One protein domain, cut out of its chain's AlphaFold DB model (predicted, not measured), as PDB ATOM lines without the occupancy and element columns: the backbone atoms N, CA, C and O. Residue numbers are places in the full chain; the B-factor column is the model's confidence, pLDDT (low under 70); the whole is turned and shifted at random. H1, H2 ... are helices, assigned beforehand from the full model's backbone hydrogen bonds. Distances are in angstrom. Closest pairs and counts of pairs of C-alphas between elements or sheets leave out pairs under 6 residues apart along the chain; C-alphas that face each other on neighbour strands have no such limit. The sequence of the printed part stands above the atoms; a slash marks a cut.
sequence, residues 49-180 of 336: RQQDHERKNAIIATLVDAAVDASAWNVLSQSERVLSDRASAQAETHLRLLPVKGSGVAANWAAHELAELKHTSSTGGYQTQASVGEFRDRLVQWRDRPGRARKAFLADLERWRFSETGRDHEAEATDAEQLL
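What this domain is: This is residues 49 to 180 of the 336 residues of an uncharacterized protein of Rathayibacter tanaceti (UniProt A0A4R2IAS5). Four helices, H1 to H4, make an up-and-down bundle, each running against the one before it, and the long last helix H5 packs its first part on H3 and H4, while residues 161 to 180, of which 161 to 179 belong to H5, stick out as a free arm. H3 touches the other four helices. The printed part has 132 residues, all helix in class, with five named helices in the order H1 to H5 and no named strand. It is elongated, 64 by 36 by 25 A, and only just compact, close to loose, with a radius of gyration of the C-alphas of 16.8 A.

How they stand to each other: Start at H1, residues 49 to 71; it touches H2, residues 78 to 97, closest at C-alphas 66 and 88, 5.3 A, a hairpin at 29 degrees. H3, residues 103 to 121, touches H2 at C-alphas 104 and 96, 4.8 A. H4, residues 125 to 144, touches H1 at C-alphas 128 and 71, 5.8 A, opposite ways at a shallow 14 degrees. Look at Trp 109 and Phe 153, closest C-alphas at 6.0 A, where H3 touches H5, residues 146 to 179, at a steep 49 degrees. H2 is apart from H4 and H5. Every O i to N i+4 pair is within hydrogen-bond range in H1, H2 and H3; in H4 15 of 16 are, in H5 29 of 30.

Where its parts are: Find C-alpha 49 at (127.549, 179.999, 99.440), where H1 begins and runs 32.9 A. H5 runs 48.6 A to C-alpha 179 at (115.744, 179.165, 159.802).

The domain as a whole: The C-alphas of Gln 50 and Leu 180 are the farthest apart, 64.3 A. The printed part has no cut, and no link is long. Look for pLDDT under 70 at residues 124 to 125 and 165 to 180.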
ATOM      1  N   ARG A  49     127.416 178.807  98.589       89.38
ATOM      2  CA  ARG A  49     127.549 179.999  99.440       89.38
ATOM      3  C   ARG A  49     126.234 180.767  99.551       89.38
ATOM      4  O   ARG A  49     125.873 181.189 100.644       89.38
ATOM      5  N   GLN A  50     125.517 180.932  98.442       90.38
ATOM      6  CA  GLN A  50     124.221 181.602  98.439       90.38
ATOM      7  C   GLN A  50     123.200 180.856  99.313       90.38
ATOM      8  O   GLN A  50     122.584 181.469 100.182       90.38
ATOM      9  N   GLN A  51     123.095 179.535  99.159       90.12
ATOM     10  CA  GLN A  51     122.220 178.691  99.978       90.12
ATOM     11  C   GLN A  51     122.560 178.771 101.473       90.12
ATOM     12  O   GLN A  51     121.663 178.828 102.312       90.12
ATOM     13  N   ASP A  52     123.845 178.833 101.828       88.88
ATOM     14  CA  ASP A  52     124.268 178.997 103.221       88.88
ATOM     15  C   ASP A  52     123.823 180.342 103.811       88.88
ATOM     16  O   ASP A  52     123.454 180.407 104.986       88.88
ATOM     17  N   HIS A  53     123.854 181.422 103.025       89.25
ATOM     18  CA  HIS A  53     123.361 182.731 103.462       89.25
ATOM     19  C   HIS A  53     121.838 182.749 103.605       89.25
ATOM     20  O   HIS A  53     121.332 183.253 104.608       89.25
ATOM     21  N   GLU A  54     121.118 182.155 102.655       92.62
ATOM     22  CA  GLU A  54     119.656 182.051 102.687       92.62
ATOM     23  C   GLU A  54     119.176 181.243 103.899       92.62
ATOM     24  O   GLU A  54     118.317 181.712 104.642       92.62
ATOM     25  N   ARG A  55     119.796 180.088 104.182       92.19
ATOM     26  CA  ARG A  55     119.470 179.268 105.363       92.19
ATOM     27  C   ARG A  55     119.690 180.026 106.668       92.19
ATOM     28  O   ARG A  55     118.823 180.015 107.535       92.19
ATOM     29  N   LYS A  56     120.827 180.719 106.809       93.19
ATOM     30  CA  LYS A  56     121.097 181.540 108.002       93.19
ATOM     31  C   LYS A  56     120.056 182.646 108.161       93.19
ATOM     32  O   LYS A  56     119.558 182.838 109.263       93.19
ATOM     33  N   ASN A  57     119.714 183.346 107.079       94.81
ATOM     34  CA  ASN A  57     118.713 184.412 107.107       94.81
ATOM     35  C   ASN A  57     117.326 183.889 107.491       94.81
ATOM     36  O   ASN A  57     116.669 184.506 108.324       94.81
ATOM     37  N   ALA A  58     116.913 182.747 106.934       95.38
ATOM     38  CA  ALA A  58     115.638 182.120 107.260       95.38
ATOM     39  C   ALA A  58     115.548 181.777 108.752       95.38
ATOM     40  O   ALA A  58     114.577 182.134 109.408       95.38
ATOM     41  N   ILE A  59     116.595 181.167 109.315       96.06
ATOM     42  CA  ILE A  59     116.615 180.813 110.738       96.06
ATOM     43  C   ILE A  59     116.619 182.051 111.638       96.06
ATOM     44  O   ILE A  59     115.895 182.081 112.629       96.06
ATOM     45  N   ILE A  60     117.363 183.100 111.284       96.25
ATOM     46  CA  ILE A  60     117.339 184.358 112.045       96.25
ATOM     47  C   ILE A  60     115.946 184.980 112.012       96.25
ATOM     48  O   ILE A  60     115.469 185.409 113.054       96.25
ATOM     49  N   ALA A  61     115.269 184.977 110.861       96.75
ATOM     50  CA  ALA A  61     113.892 185.450 110.770       96.75
ATOM     51  C   ALA A  61     112.963 184.648 111.696       96.75
ATOM     52  O   ALA A  61     112.235 185.254 112.472       96.75
ATOM     53  N   THR A  62     113.057 183.311 111.698       96.31
ATOM     54  CA  THR A  62     112.244 182.467 112.599       96.31
ATOM     55  C   THR A  62     112.571 182.666 114.081       96.31
ATOM     56  O   THR A  62     111.672 182.615 114.911       96.31
ATOM     57  N   LEU A  63     113.837 182.919 114.439       96.00
ATOM     58  CA  LEU A  63     114.211 183.205 115.828       96.00
ATOM     59  C   LEU A  63     113.698 184.572 116.277       96.00
ATOM     60  O   LEU A  63     113.280 184.721 117.419       96.00
ATOM     61  N   VAL A  64     113.765 185.577 115.404       96.31
ATOM     62  CA  VAL A  64     113.275 186.926 115.708       96.31
ATOM     63  C   VAL A  64     111.755 186.925 115.839       96.31
ATOM     64  O   VAL A  64     111.243 187.577 116.738       96.31
ATOM     65  N   ASP A  65     111.050 186.156 115.011       95.75
ATOM     66  CA  ASP A  65     109.607 185.929 115.140       95.75
ATOM     67  C   ASP A  65     109.261 185.296 116.500       95.75
ATOM     68  O   ASP A  65     108.490 185.859 117.275       95.75
ATOM     69  N   ALA A  66     109.970 184.225 116.877       95.38
ATOM     70  CA  ALA A  66     109.845 183.618 118.203       95.38
ATOM     71  C   ALA A  66     110.174 184.596 119.350       95.38
ATOM     72  O   ALA A  66     109.550 184.545 120.409       95.38
ATOM     73  N   ALA A  67     111.127 185.515 119.157       94.12
ATOM     74  CA  ALA A  67     111.456 186.550 120.138       94.12
ATOM     75  C   ALA A  67     110.354 187.608 120.277       94.12
ATOM     76  O   ALA A  67     110.115 188.101 121.381       94.12
ATOM     77  N   VAL A  68     109.662 187.947 119.188       93.81
ATOM     78  CA  VAL A  68     108.492 188.832 119.230       93.81
ATOM     79  C   VAL A  68     107.357 188.158 119.998       93.81
ATOM     80  O   VAL A  68     106.819 188.775 120.921       93.81
ATOM     81  N   ASP A  69     107.062 186.888 119.725       93.94
ATOM     82  CA  ASP A  69     106.058 186.138 120.488       93.94
ATOM     83  C   ASP A  69     106.434 186.012 121.973       93.94
ATOM     84  O   ASP A  69     105.598 186.221 122.856       93.94
ATOM     85  N   ALA A  70     107.711 185.747 122.269       92.69
ATOM     86  CA  ALA A  70     108.247 185.730 123.628       92.69
ATOM     87  C   ALA A  70     108.086 187.090 124.328       92.69
ATOM     88  O   ALA A  70     107.713 187.147 125.499       92.69
ATOM     89  N   SER A  71     108.297 188.198 123.611       92.12
ATOM     90  CA  SER A  71     108.111 189.548 124.156       92.12
ATOM     91  C   SER A  71     106.652 189.870 124.489       92.12
ATOM     92  O   SER A  71     106.375 190.654 125.400       92.12
ATOM     93  N   ALA A  72     105.715 189.242 123.778       91.00
ATOM     94  CA  ALA A  72     104.276 189.383 123.963       91.00
ATOM     95  C   ALA A  72     103.670 188.256 124.822       91.00
ATOM     96  O   ALA A  72     102.451 188.185 124.973       91.00
ATOM     97  N   TRP A  73     104.490 187.389 125.422       92.00
ATOM     98  CA  TRP A  73     104.049 186.171 126.103       92.00
ATOM     99  C   TRP A  73     102.898 186.380 127.101       92.00
ATOM    100  O   TRP A  73     101.964 185.575 127.167       92.00
ATOM    101  N   ASN A  74     102.927 187.483 127.858       91.06
ATOM    102  CA  ASN A  74     101.899 187.787 128.853       91.06
ATOM    103  C   ASN A  74     100.509 188.055 128.241       91.06
ATOM    104  O   ASN A  74      99.500 187.776 128.887       91.06
ATOM    105  N   VAL A  75     100.441 188.555 127.002       91.31
ATOM    106  CA  VAL A  75      99.173 188.867 126.318       91.31
ATOM    107  C   VAL A  75      98.649 187.721 125.447       91.31
ATOM    108  O   VAL A  75      97.471 187.739 125.092       91.31
ATOM    109  N   LEU A  76      99.472 186.711 125.145       90.31
ATOM    110  CA  LEU A  76      99.051 185.516 124.406       90.31
ATOM    111  C   LEU A  76      98.092 184.651 125.238       90.31
ATOM    112  O   LEU A  76      98.286 184.462 126.445       90.31
ATOM    113  N   SER A  77      97.103 184.052 124.575       94.50
ATOM    114  CA  SER A  77      96.241 183.017 125.155       94.50
ATOM    115  C   SER A  77      97.008 181.713 125.414       94.50
ATOM    116  O   SER A  77      98.066 181.458 124.838       94.50
ATOM    117  N   GLN A  78      96.464 180.828 126.256       94.38
ATOM    118  CA  GLN A  78      97.125 179.557 126.586       94.38
ATOM    119  C   GLN A  78      97.372 178.669 125.354       94.38
ATOM    120  O   GLN A  78      98.409 178.014 125.270       94.38
ATOM    121  N   SER A  79      96.448 178.648 124.389       94.19
ATOM    122  CA  SER A  79      96.624 177.905 123.136       94.19
ATOM    123  C   SER A  79      97.737 178.486 122.263       94.19
ATOM    124  O   SER A  79      98.526 177.727 121.705       94.19
ATOM    125  N   GLU A  80      97.844 179.815 122.174       94.88
ATOM    126  CA  GLU A  80      98.899 180.487 121.401       94.88
ATOM    127  C   GLU A  80     100.275 180.289 122.039       94.88
ATOM    128  O   GLU A  80     101.251 180.049 121.333       94.88
ATOM    129  N   ARG A  81     100.352 180.285 123.375       95.19
ATOM    130  CA  ARG A  81     101.590 180.006 124.119       95.19
ATOM    131  C   ARG A  81     102.191 178.647 123.767       95.19
ATOM    132  O   ARG A  81     103.388 178.553 123.526       95.19
ATOM    133  N   VAL A  82     101.368 177.599 123.675       95.62
ATOM    134  CA  VAL A  82     101.844 176.253 123.301       95.62
ATOM    135  C   VAL A  82     102.379 176.225 121.865       95.62
ATOM    136  O   VAL A  82     103.386 175.566 121.594       95.62
ATOM    137  N   LEU A  83     101.729 176.937 120.939       94.81
ATOM    138  CA  LEU A  83     102.199 177.045 119.555       94.81
ATOM    139  C   LEU A  83     103.514 177.828 119.466       94.81
ATOM    140  O   LEU A  83     104.438 177.372 118.795       94.81
ATOM    141  N   SER A  84     103.621 178.941 120.191       93.75
ATOM    142  CA  SER A  84     104.831 179.762 120.271       93.75
ATOM    143  C   SER A  84     106.012 179.002 120.890       93.75
ATOM    144  O   SER A  84     107.123 179.036 120.356       93.75
ATOM    145  N   ASP A  85     105.782 178.213 121.945       94.56
ATOM    146  CA  ASP A  85     106.815 177.347 122.529       94.56
ATOM    147  C   ASP A  85     107.309 176.301 121.526       94.56
ATOM    148  O   ASP A  85     108.514 176.062 121.400       94.56
ATOM    149  N   ARG A  86     106.391 175.694 120.764       95.44
ATOM    150  CA  ARG A  86     106.763 174.734 119.722       95.44
ATOM    151  C   ARG A  86     107.555 175.402 118.598       95.44
ATOM    152  O   ARG A  86     108.552 174.828 118.161       95.44
ATOM    153  N   ALA A  87     107.138 176.585 118.151       93.69
ATOM    154  CA  ALA A  87     107.836 177.353 117.123       93.69
ATOM    155  C   ALA A  87     109.251 177.738 117.585       93.69
ATOM    156  O   ALA A  87     110.219 177.530 116.851       93.69
ATOM    157  N   SER A  88     109.391 178.177 118.837       93.75
ATOM    158  CA  SER A  88     110.674 178.508 119.467       93.75
ATOM    159  C   SER A  88     111.608 177.294 119.532       93.75
ATOM    160  O   SER A  88     112.760 177.366 119.100       93.75
ATOM    161  N   ALA A  89     111.104 176.142 119.989       95.31
ATOM    162  CA  ALA A  89     111.874 174.899 120.061       95.31
ATOM    163  C   ALA A  89     112.294 174.377 118.672       95.31
ATOM    164  O   ALA A  89     113.401 173.856 118.495       95.31
ATOM    165  N   GLN A  90     111.430 174.525 117.663       95.88
ATOM    166  CA  GLN A  90     111.760 174.190 116.276       95.88
ATOM    167  C   GLN A  90     112.846 175.116 115.729       95.88
ATOM    168  O   GLN A  90     113.841 174.626 115.194       95.88
ATOM    169  N   ALA A  91     112.700 176.432 115.905       95.19
ATOM    170  CA  ALA A  91     113.680 177.424 115.474       95.19
ATOM    171  C   ALA A  91     115.059 177.173 116.113       95.19
ATOM    172  O   ALA A  91     116.079 177.166 115.419       95.19
ATOM    173  N   GLU A  92     115.098 176.855 117.410       95.25
ATOM    174  CA  GLU A  92     116.330 176.491 118.116       95.25
ATOM    175  C   GLU A  92     116.948 175.189 117.576       95.25
ATOM    176  O   GLU A  92     118.157 175.106 117.340       95.25
ATOM    177  N   THR A  93     116.125 174.169 117.327       96.31
ATOM    178  CA  THR A  93     116.588 172.903 116.742       96.31
ATOM    179  C   THR A  93     117.204 173.141 115.366       96.31
ATOM    180  O   THR A  93     118.314 172.677 115.095       96.31
ATOM    181  N   HIS A  94     116.538 173.921 114.514       95.44
ATOM    182  CA  HIS A  94     117.078 174.307 113.216       95.44
ATOM    183  C   HIS A  94     118.388 175.083 113.363       95.44
ATOM    184  O   HIS A  94     119.329 174.789 112.626       95.44
ATOM    185  N   LEU A  95     118.494 175.981 114.353       96.12
ATOM    186  CA  LEU A  95     119.727 176.702 114.667       96.12
ATOM    187  C   LEU A  95     120.884 175.757 115.031       96.12
ATOM    188  O   LEU A  95     122.001 175.945 114.551       96.12
ATOM    189  N   ARG A  96     120.638 174.706 115.818       96.25
ATOM    190  CA  ARG A  96     121.663 173.705 116.182       96.25
ATOM    191  C   ARG A  96     122.146 172.895 114.981       96.25
ATOM    192  O   ARG A  96     123.322 172.537 114.920       96.25
ATOM    193  N   LEU A  97     121.255 172.629 114.028       96.00
ATOM    194  CA  LEU A  97     121.537 171.821 112.842       96.00
ATOM    195  C   LEU A  97     122.278 172.585 111.734       96.00
ATOM    196  O   LEU A  97     122.705 171.960 110.761       96.00
ATOM    197  N   LEU A  98     122.477 173.907 111.851       93.69
ATOM    198  CA  LEU A  98     123.253 174.626 110.838       93.69
ATOM    199  C   LEU A  98     124.716 174.161 110.818       93.69
ATOM    200  O   LEU A  98     125.364 174.118 111.870       93.69
ATOM    201  N   PRO A  99     125.295 173.963 109.617       91.62
ATOM    202  CA  PRO A  99     126.714 173.669 109.435       91.62
ATOM    203  C   PRO A  99     127.573 174.940 109.591       91.62
ATOM    204  O   PRO A  99     128.346 175.316 108.712       91.62
ATOM    205  N   VAL A 100     127.430 175.645 110.718       90.31
ATOM    206  CA  VAL A 100     128.121 176.906 111.015       90.31
ATOM    207  C   VAL A 100     128.852 176.784 112.345       90.31
ATOM    208  O   VAL A 100     128.340 176.253 113.327       90.31
ATOM    209  N   LYS A 101     130.079 177.303 112.402       89.50
ATOM    210  CA  LYS A 101     130.878 177.297 113.632       89.50
ATOM    211  C   LYS A 101     130.133 178.012 114.759       89.50
ATOM    212  O   LYS A 101     129.808 179.187 114.644       89.50
ATOM    213  N   GLY A 102     129.950 177.313 115.876       91.25
ATOM    214  CA  GLY A 102     129.299 177.882 117.055       91.25
ATOM    215  C   GLY A 102     127.774 177.937 116.977       91.25
ATOM    216  O   GLY A 102     127.192 178.597 117.826       91.25
ATOM    217  N   SER A 103     127.138 177.245 116.026       94.44
ATOM    218  CA  SER A 103     125.676 177.108 115.947       94.44
ATOM    219  C   SER A 103     125.054 176.626 117.261       94.44
ATOM    220  O   SER A 103     124.155 177.267 117.787       94.44
ATOM    221  N   GLY A 104     125.605 175.569 117.866       95.00
ATOM    222  CA  GLY A 104     125.132 175.070 119.161       95.00
ATOM    223  C   GLY A 104     125.297 176.067 120.316       95.00
ATOM    224  O   GLY A 104     124.456 176.122 121.203       95.00
ATOM    225  N   VAL A 105     126.349 176.895 120.293       96.12
ATOM    226  CA  VAL A 105     126.536 177.961 121.296       96.12
ATOM    227  C   VAL A 105     125.499 179.063 121.096       96.12
ATOM    228  O   VAL A 105     124.894 179.499 122.066       96.12
ATOM    229  N   ALA A 106     125.280 179.484 119.847       96.56
ATOM    230  CA  ALA A 106     124.259 180.467 119.507       96.56
ATOM    231  C   ALA A 106     122.855 179.974 119.886       96.56
ATOM    232  O   ALA A 106     122.062 180.760 120.382       96.56
ATOM    233  N   ALA A 107     122.573 178.678 119.722       96.75
ATOM    234  CA  ALA A 107     121.317 178.069 120.148       96.75
ATOM    235  C   ALA A 107     121.121 178.115 121.667       96.75
ATOM    236  O   ALA A 107     120.079 178.566 122.121       96.75
ATOM    237  N   ASN A 108     122.129 177.723 122.455       95.88
ATOM    238  CA  ASN A 108     122.049 177.817 123.917       95.88
ATOM    239  C   ASN A 108     121.880 179.268 124.388       95.88
ATOM    240  O   ASN A 108     121.101 179.536 125.297       95.88
ATOM    241  N   TRP A 109     122.608 180.197 123.763       97.06
ATOM    242  CA  TRP A 109     122.482 181.623 124.046       97.06
ATOM    243  C   TRP A 109     121.077 182.140 123.713       97.06
ATOM    244  O   TRP A 109     120.449 182.775 124.552       97.06
ATOM    245  N   ALA A 110     120.552 181.798 122.534       96.62
ATOM    246  CA  ALA A 110     119.226 182.216 122.102       96.62
ATOM    247  C   ALA A 110     118.113 181.627 122.976       96.62
ATOM    248  O   ALA A 110     117.160 182.328 123.284       96.62
ATOM    249  N   ALA A 111     118.239 180.369 123.409       95.31
ATOM    250  CA  ALA A 111     117.282 179.746 124.318       95.31
ATOM    251  C   ALA A 111     117.202 180.492 125.659       95.31
ATOM    252  O   ALA A 111     116.107 180.715 126.173       95.31
ATOM    253  N   HIS A 112     118.350 180.912 126.200       95.31
ATOM    254  CA  HIS A 112     118.391 181.708 127.424       95.31
ATOM    255  C   HIS A 112     117.790 183.102 127.210       95.31
ATOM    256  O   HIS A 112     116.921 183.508 127.973       95.31
ATOM    257  N   GLU A 113     118.172 183.801 126.138       94.94
ATOM    258  CA  GLU A 113     117.636 185.136 125.846       94.94
ATOM    259  C   GLU A 113     116.118 185.107 125.597       94.94
ATOM    260  O   GLU A 113     115.395 185.980 126.063       94.94
ATOM    261  N   LEU A 114     115.598 184.075 124.920       94.44
ATOM    262  CA  LEU A 114     114.156 183.881 124.740       94.44
ATOM    263  C   LEU A 114     113.440 183.656 126.080       94.44
ATOM    264  O   LEU A 114     112.348 184.184 126.281       94.44
ATOM    265  N   ALA A 115     114.041 182.904 127.005       93.00
ATOM    266  CA  ALA A 115     113.488 182.724 128.346       93.00
ATOM    267  C   ALA A 115     113.468 184.048 129.134       93.00
ATOM    268  O   ALA A 115     112.452 184.378 129.749       93.00
ATOM    269  N   GLU A 116     114.534 184.845 129.039       92.00
ATOM    270  CA  GLU A 116     114.602 186.184 129.632       92.00
ATOM    271  C   GLU A 116     113.582 187.150 129.005       92.00
ATOM    272  O   GLU A 116     112.912 187.897 129.719       92.00
ATOM    273  N   LEU A 117     113.369 187.107 127.687       92.81
ATOM    274  CA  LEU A 117     112.321 187.883 127.012       92.81
ATOM    275  C   LEU A 117     110.920 187.511 127.517       92.81
ATOM    276  O   LEU A 117     110.107 188.395 127.790       92.81
ATOM    277  N   LYS A 118     110.648 186.214 127.718       92.69
ATOM    278  CA  LYS A 118     109.381 185.747 128.311       92.69
ATOM    279  C   LYS A 118     109.209 186.252 129.744       92.69
ATOM    280  O   LYS A 118     108.110 186.654 130.119       92.69
ATOM    281  N   HIS A 119     110.279 186.259 130.536       89.81
ATOM    282  CA  HIS A 119     110.259 186.750 131.916       89.81
ATOM    283  C   HIS A 119     110.100 188.282 131.998       89.81
ATOM    284  O   HIS A 119     109.342 188.812 132.810       89.81
ATOM    285  N   THR A 120     110.762 189.034 131.121       89.56
ATOM    286  CA  THR A 120     110.646 190.502 131.071       89.56
ATOM    287  C   THR A 120     109.309 190.972 130.490       89.56
ATOM    288  O   THR A 120     108.819 192.032 130.895       89.56
ATOM    289  N   SER A 121     108.651 190.152 129.657       88.06
ATOM    290  CA  SER A 121     107.304 190.400 129.115       88.06
ATOM    291  C   SER A 121     106.256 190.674 130.203       88.06
ATOM    292  O   SER A 121     105.387 191.530 130.024       88.06
ATOM    293  N   SER A 122     106.349 190.015 131.366       83.19
ATOM    294  CA  SER A 122     105.443 190.279 132.495       83.19
ATOM    295  C   SER A 122     105.758 191.572 133.252       83.19
ATOM    296  O   SER A 122     104.894 192.082 133.963       83.19
ATOM    297  N   THR A 123     106.973 192.108 133.111       79.38
ATOM    298  CA  THR A 123     107.522 193.151 133.994       79.38
ATOM    299  C   THR A 123     107.587 194.537 133.330       79.38
ATOM    300  O   THR A 123     107.560 195.549 134.027       79.38
ATOM    301  N   GLY A 124     107.602 194.634 131.992       64.94
ATOM    302  CA  GLY A 124     107.481 195.929 131.304       64.94
ATOM    303  C   GLY A 124     107.762 195.909 129.795       64.94
ATOM    304  O   GLY A 124     108.882 195.654 129.350       64.94
ATOM    305  N   GLY A 125     106.762 196.278 128.986       69.19
ATOM    306  CA  GLY A 125     106.803 196.147 127.520       69.19
ATOM    307  C   GLY A 125     107.849 196.998 126.779       69.19
ATOM    308  O   GLY A 125     108.393 196.540 125.776       69.19
ATOM    309  N   TYR A 126     108.191 198.202 127.261       73.56
ATOM    310  CA  TYR A 126     109.136 199.082 126.546       73.56
ATOM    311  C   TYR A 126     110.574 198.545 126.529       73.56
ATOM    312  O   TYR A 126     111.234 198.603 125.494       73.56
ATOM    313  N   GLN A 127     111.047 197.982 127.645       81.62
ATOM    314  CA  GLN A 127     112.382 197.373 127.712       81.62
ATOM    315  C   GLN A 127     112.442 196.068 126.916       81.62
ATOM    316  O   GLN A 127     113.461 195.741 126.309       81.62
ATOM    317  N   THR A 128     111.316 195.360 126.852       86.12
ATOM    318  CA  THR A 128     111.217 194.098 126.120       86.12
ATOM    319  C   THR A 128     111.403 194.321 124.613       86.12
ATOM    320  O   THR A 128     112.168 193.603 123.979       86.12
ATOM    321  N   GLN A 129     110.808 195.374 124.035       87.44
ATOM    322  CA  GLN A 129     110.987 195.698 122.608       87.44
ATOM    323  C   GLN A 129     112.430 196.092 122.253       87.44
ATOM    324  O   GLN A 129     112.938 195.694 121.205       87.44
ATOM    325  N   ALA A 130     113.118 196.830 123.131       90.19
ATOM    326  CA  ALA A 130     114.538 197.131 122.946       90.19
ATOM    327  C   ALA A 130     115.399 195.854 122.988       90.19
ATOM    328  O   ALA A 130     116.285 195.681 122.151       90.19
ATOM    329  N   SER A 131     115.074 194.933 123.900       91.69
ATOM    330  CA  SER A 131     115.762 193.644 124.058       91.69
ATOM    331  C   SER A 131     115.587 192.740 122.828       91.69
ATOM    332  O   SER A 131     116.546 192.121 122.377       91.69
ATOM    333  N   VAL A 132     114.404 192.733 122.195       94.12
ATOM    334  CA  VAL A 132     114.184 192.040 120.905       94.12
ATOM    335  C   VAL A 132     115.076 192.621 119.797       94.12
ATOM    336  O   VAL A 132     115.626 191.879 118.980       94.12
ATOM    337  N   GLY A 133     115.253 193.948 119.775       94.94
ATOM    338  CA  GLY A 133     116.168 194.623 118.853       94.94
ATOM    339  C   GLY A 133     117.622 194.185 119.045       94.94
ATOM    340  O   GLY A 133     118.279 193.806 118.073       94.94
ATOM    341  N   GLU A 134     118.103 194.157 120.291       94.81
ATOM    342  CA  GLU A 134     119.451 193.675 120.612       94.81
ATOM    343  C   GLU A 134     119.629 192.198 120.240       94.81
ATOM    344  O   GLU A 134     120.628 191.831 119.614       94.81
ATOM    345  N   PHE A 135     118.644 191.357 120.560       96.31
ATOM    346  CA  PHE A 135     118.653 189.941 120.213       96.31
ATOM    347  C   PHE A 135     118.840 189.733 118.705       96.31
ATOM    348  O   PHE A 135     119.748 189.011 118.276       96.31
ATOM    349  N   ARG A 136     118.045 190.434 117.885       96.56
ATOM    350  CA  ARG A 136     118.183 190.422 116.423       96.56
ATOM    351  C   ARG A 136     119.577 190.868 115.995       96.56
ATOM    352  O   ARG A 136     120.202 190.208 115.165       96.56
ATOM    353  N   ASP A 137     120.067 191.977 116.532       96.69
ATOM    354  CA  ASP A 137     121.338 192.562 116.108       96.69
ATOM    355  C   ASP A 137     122.522 191.641 116.451       96.69
ATOM    356  O   ASP A 137     123.448 191.489 115.647       96.69
ATOM    357  N   ARG A 138     122.465 190.926 117.581       96.50
ATOM    358  CA  ARG A 138     123.456 189.895 117.925       96.50
ATOM    359  C   ARG A 138     123.372 188.666 117.017       96.50
ATOM    360  O   ARG A 138     124.415 188.138 116.620       96.50
ATOM    361  N   LEU A 139     122.173 188.238 116.616       95.88
ATOM    362  CA  LEU A 139     122.005 187.169 115.622       95.88
ATOM    363  C   LEU A 139     122.529 187.572 114.235       95.88
ATOM    364  O   LEU A 139     123.176 186.770 113.557       95.88
ATOM    365  N   VAL A 140     122.320 188.825 113.828       95.44
ATOM    366  CA  VAL A 140     122.886 189.391 112.594       95.44
ATOM    367  C   VAL A 140     124.412 189.448 112.677       95.44
ATOM    368  O   VAL A 140     125.101 188.992 111.763       95.44
ATOM    369  N   GLN A 141     124.970 189.896 113.804       94.81
ATOM    370  CA  GLN A 141     126.417 189.868 114.020       94.81
ATOM    371  C   GLN A 141     126.976 188.438 113.948       94.81
ATOM    372  O   GLN A 141     128.063 188.222 113.402       94.81
ATOM    373  N   TRP A 142     126.246 187.449 114.469       95.25
ATOM    374  CA  TRP A 142     126.617 186.041 114.356       95.25
ATOM    375  C   TRP A 142     126.571 185.525 112.921       95.25
ATOM    376  O   TRP A 142     127.496 184.823 112.509       95.25
ATOM    377  N   ARG A 143     125.563 185.910 112.135       93.56
ATOM    378  CA  ARG A 143     125.493 185.583 110.706       93.56
ATOM    379  C   ARG A 143     126.735 186.054 109.958       93.56
ATOM    380  O   ARG A 143     127.307 185.286 109.181       93.56
ATOM    381  N   ASP A 144     127.117 187.304 110.196       93.75
ATOM    382  CA  ASP A 144     128.175 187.981 109.452       93.75
ATOM    383  C   ASP A 144     129.563 187.530 109.938       93.75
ATOM    384  O   ASP A 144     130.476 187.310 109.140       93.75
ATOM    385  N   ARG A 145     129.736 187.342 111.256       94.31
ATOM    386  CA  ARG A 145     131.006 186.935 111.884       94.31
ATOM    387  C   ARG A 145     130.799 185.867 112.973       94.31
ATOM    388  O   ARG A 145     131.026 186.143 114.159       94.31
ATOM    389  N   PRO A 146     130.514 184.604 112.600       92.69
ATOM    390  CA  PRO A 146     130.153 183.552 113.557       92.69
ATOM    391  C   PRO A 146     131.274 183.232 114.552       92.69
ATOM    392  O   PRO A 146     131.020 182.943 115.718       92.69
ATOM    393  N   GLY A 147     132.539 183.340 114.127       91.12
ATOM    394  CA  GLY A 147     133.691 183.105 115.002       91.12
ATOM    395  C   GLY A 147     133.852 184.148 116.112       91.12
ATOM    396  O   GLY A 147     134.259 183.794 117.217       91.12
ATOM    397  N   ARG A 148     133.526 185.420 115.839       93.38
ATOM    398  CA  ARG A 148     133.593 186.502 116.835       93.38
ATOM    399  C   ARG A 148     132.371 186.467 117.745       93.38
ATOM    400  O   ARG A 148     132.539 186.484 118.959       93.38
ATOM    401  N   ALA A 149     131.181 186.334 117.165       95.00
ATOM    402  CA  ALA A 149     129.936 186.261 117.923       95.00
ATOM    403  C   ALA A 149     129.898 185.052 118.864       95.00
ATOM    404  O   ALA A 149     129.486 185.190 120.006       95.00
ATOM    405  N   ARG A 150     130.449 183.896 118.458       94.81
ATOM    406  CA  ARG A 150     130.603 182.740 119.357       94.81
ATOM    407  C   ARG A 150     131.318 183.105 120.661       94.81
ATOM    408  O   ARG A 150     130.932 182.605 121.709       94.81
ATOM    409  N   LYS A 151     132.376 183.922 120.604       95.56
ATOM    410  CA  LYS A 151     133.111 184.331 121.811       95.56
ATOM    411  C   LYS A 151     132.257 185.231 122.701       95.56
ATOM    412  O   LYS A 151     132.280 185.046 123.909       95.56
ATOM    413  N   ALA A 152     131.501 186.152 122.102       94.94
ATOM    414  CA  ALA A 152     130.561 187.000 122.830       94.94
ATOM    415  C   ALA A 152     129.470 186.159 123.514       94.94
ATOM    416  O   ALA A 152     129.313 186.255 124.722       94.94
ATOM    417  N   PHE A 153     128.838 185.237 122.782       96.44
ATOM    418  CA  PHE A 153     127.828 184.331 123.335       96.44
ATOM    419  C   PHE A 153     128.362 183.445 124.459       96.44
ATOM    420  O   PHE A 153     127.673 183.235 125.447       96.44
ATOM    421  N   LEU A 154     129.592 182.931 124.343       95.62
ATOM    422  CA  LEU A 154     130.211 182.183 125.441       95.62
ATOM    423  C   LEU A 154     130.439 183.062 126.671       95.62
ATOM    424  O   LEU A 154     130.171 182.604 127.774       95.62
ATOM    425  N   ALA A 155     130.897 184.301 126.486       95.50
ATOM    426  CA  ALA A 155     131.078 185.238 127.590       95.50
ATOM    427  C   ALA A 155     129.742 185.601 128.261       95.50
ATOM    428  O   ALA A 155     129.688 185.717 129.482       95.50
ATOM    429  N   ASP A 156     128.657 185.738 127.490       94.50
ATOM    430  CA  ASP A 156     127.312 185.945 128.038       94.50
ATOM    431  C   ASP A 156     126.832 184.728 128.830       94.50
ATOM    432  O   ASP A 156     126.428 184.869 129.980       94.50
ATOM    433  N   LEU A 157     126.939 183.528 128.250       95.44
ATOM    434  CA  LEU A 157     126.568 182.275 128.913       95.44
ATOM    435  C   LEU A 157     127.363 182.059 130.206       95.44
ATOM    436  O   LEU A 157     126.818 181.612 131.210       95.44
ATOM    437  N   GLU A 158     128.653 182.386 130.190       94.31
ATOM    438  CA  GLU A 158     129.510 182.312 131.366       94.31
ATOM    439  C   GLU A 158     129.088 183.333 132.430       94.31
ATOM    440  O   GLU A 158     128.951 182.964 133.597       94.31
ATOM    441  N   ARG A 159     128.794 184.579 132.030       93.00
ATOM    442  CA  ARG A 159     128.247 185.609 132.924       93.00
ATOM    443  C   ARG A 159     126.957 185.132 133.587       93.00
ATOM    444  O   ARG A 159     126.856 185.201 134.807       93.00
ATOM    445  N   TRP A 160     126.007 184.615 132.810       92.00
ATOM    446  CA  TRP A 160     124.730 184.128 133.332       92.00
ATOM    447  C   TRP A 160     124.902 182.943 134.275       92.00
ATOM    448  O   TRP A 160     124.288 182.926 135.336       92.00
ATOM    449  N   ARG A 161     125.802 182.003 133.961       87.50
ATOM    450  CA  ARG A 161     126.119 180.882 134.856       87.50
ATOM    451  C   ARG A 161     126.599 181.364 136.228       87.50
ATOM    452  O   ARG A 161     126.202 180.803 137.248       87.50
ATOM    453  N   PHE A 162     127.451 182.389 136.263       84.00
ATOM    454  CA  PHE A 162     127.932 182.966 137.519       84.00
ATOM    455  C   PHE A 162     126.851 183.769 138.253       84.00
ATOM    456  O   PHE A 162     126.785 183.696 139.476       84.00
ATOM    457  N   SER A 163     125.990 184.490 137.529       81.00
ATOM    458  CA  SER A 163     124.843 185.188 138.122       81.00
ATOM    459  C   SER A 163     123.822 184.227 138.738       81.00
ATOM    460  O   SER A 163     123.307 184.522 139.809       81.00
ATOM    461  N   GLU A 164     123.568 183.078 138.105       74.50
ATOM    462  CA  GLU A 164     122.666 182.039 138.625       74.50
ATOM    463  C   GLU A 164     123.222 181.410 139.906       74.50
ATOM    464  O   GLU A 164     122.566 181.417 140.939       74.50
ATOM    465  N   THR A 165     124.493 180.993 139.875       68.75
ATOM    466  CA  THR A 165     125.154 180.365 141.037       68.75
ATOM    467  C   THR A 165     125.243 181.324 142.237       68.75
ATOM    468  O   THR A 165     125.220 180.897 143.388       68.75
ATOM    469  N   GLY A 166     125.353 182.635 141.988       57.94
ATOM    470  CA  GLY A 166     125.294 183.652 143.042       57.94
ATOM    471  C   GLY A 166     123.898 183.798 143.655       57.94
ATOM    472  O   GLY A 166     123.786 183.977 144.865       57.94
ATOM    473  N   ARG A 167     122.844 183.660 142.840       58.78
ATOM    474  CA  ARG A 167     121.444 183.695 143.283       58.78
ATOM    475  C   ARG A 167     121.084 182.471 144.127       58.78
ATOM    476  O   ARG A 167     120.399 182.625 145.132       58.78
ATOM    477  N   ASP A 168     121.609 181.300 143.771       59.00
ATOM    478  CA  ASP A 168     121.443 180.064 144.548       59.00
ATOM    479  C   ASP A 168     122.088 180.178 145.939       59.00
ATOM    480  O   ASP A 168     121.476 179.820 146.943       59.00
ATOM    481  N   HIS A 169     123.291 180.756 146.029       55.66
ATOM    482  CA  HIS A 169     123.959 180.985 147.314       55.66
ATOM    483  C   HIS A 169     123.248 182.016 148.199       55.66
ATOM    484  O   HIS A 169     123.262 181.889 149.422       55.66
ATOM    485  N   GLU A 170     122.634 183.040 147.604       57.53
ATOM    486  CA  GLU A 170     121.884 184.061 148.340       57.53
ATOM    487  C   GLU A 170     120.502 183.544 148.775       57.53
ATOM    488  O   GLU A 170     120.044 183.878 149.868       57.53
ATOM    489  N   ALA A 171     119.879 182.654 147.992       58.69
ATOM    490  CA  ALA A 171     118.672 181.924 148.379       58.69
ATOM    491  C   ALA A 171     118.943 180.927 149.521       58.69
ATOM    492  O   ALA A 171     118.237 180.960 150.524       58.69
ATOM    493  N   GLU A 172     120.014 180.126 149.444       58.84
ATOM    494  CA  GLU A 172     120.426 179.239 150.546       58.84
ATOM    495  C   GLU A 172     120.802 180.022 151.814       58.84
ATOM    496  O   GLU A 172     120.482 179.591 152.922       58.84
ATOM    497  N   ALA A 173     121.444 181.188 151.679       59.28
ATOM    498  CA  ALA A 173     121.750 182.058 152.813       59.28
ATOM    499  C   ALA A 173     120.488 182.693 153.415       59.28
ATOM    500  O   ALA A 173     120.370 182.773 154.635       59.28
ATOM    501  N   THR A 174     119.525 183.098 152.584       59.50
ATOM    502  CA  THR A 174     118.250 183.677 153.034       59.50
ATOM    503  C   THR A 174     117.368 182.630 153.720       59.50
ATOM    504  O   THR A 174     116.764 182.924 154.752       59.50
ATOM    505  N   ASP A 175     117.341 181.399 153.207       58.91
ATOM    506  CA  ASP A 175     116.637 180.273 153.826       58.91
ATOM    507  C   ASP A 175     117.315 179.843 155.137       58.91
ATOM    508  O   ASP A 175     116.638 179.579 156.133       58.91
ATOM    509  N   ALA A 176     118.653 179.846 155.190       60.69
ATOM    510  CA  ALA A 176     119.409 179.591 156.416       60.69
ATOM    511  C   ALA A 176     119.223 180.697 157.472       60.69
ATOM    512  O   ALA A 176     119.152 180.397 158.664       60.69
ATOM    513  N   GLU A 177     119.102 181.960 157.059       59.22
ATOM    514  CA  GLU A 177     118.874 183.102 157.953       59.22
ATOM    515  C   GLU A 177     117.419 183.158 158.457       59.22
ATOM    516  O   GLU A 177     117.184 183.455 159.631       59.22
ATOM    517  N   GLN A 178     116.441 182.749 157.637       58.06
ATOM    518  CA  GLN A 178     115.048 182.547 158.064       58.06
ATOM    519  C   GLN A 178     114.883 181.352 159.014       58.06
ATOM    520  O   GLN A 178     114.048 181.404 159.915       58.06
ATOM    521  N   LEU A 179     115.706 180.306 158.877       59.94
ATOM    522  CA  LEU A 179     115.744 179.165 159.802       59.94
ATOM    523  C   LEU A 179     116.437 179.475 161.141       59.94
ATOM    524  O   LEU A 179     116.199 178.768 162.122       59.94
ATOM    525  N   LEU A 180     117.272 180.519 161.211       63.19
ATOM    526  CA  LEU A 180     117.990 180.915 162.430       63.19
ATOM    527  C   LEU A 180     117.257 181.973 163.274       63.19
ATOM    528  O   LEU A 180     117.730 182.314 164.362       63.19
TER     529      LEU A 180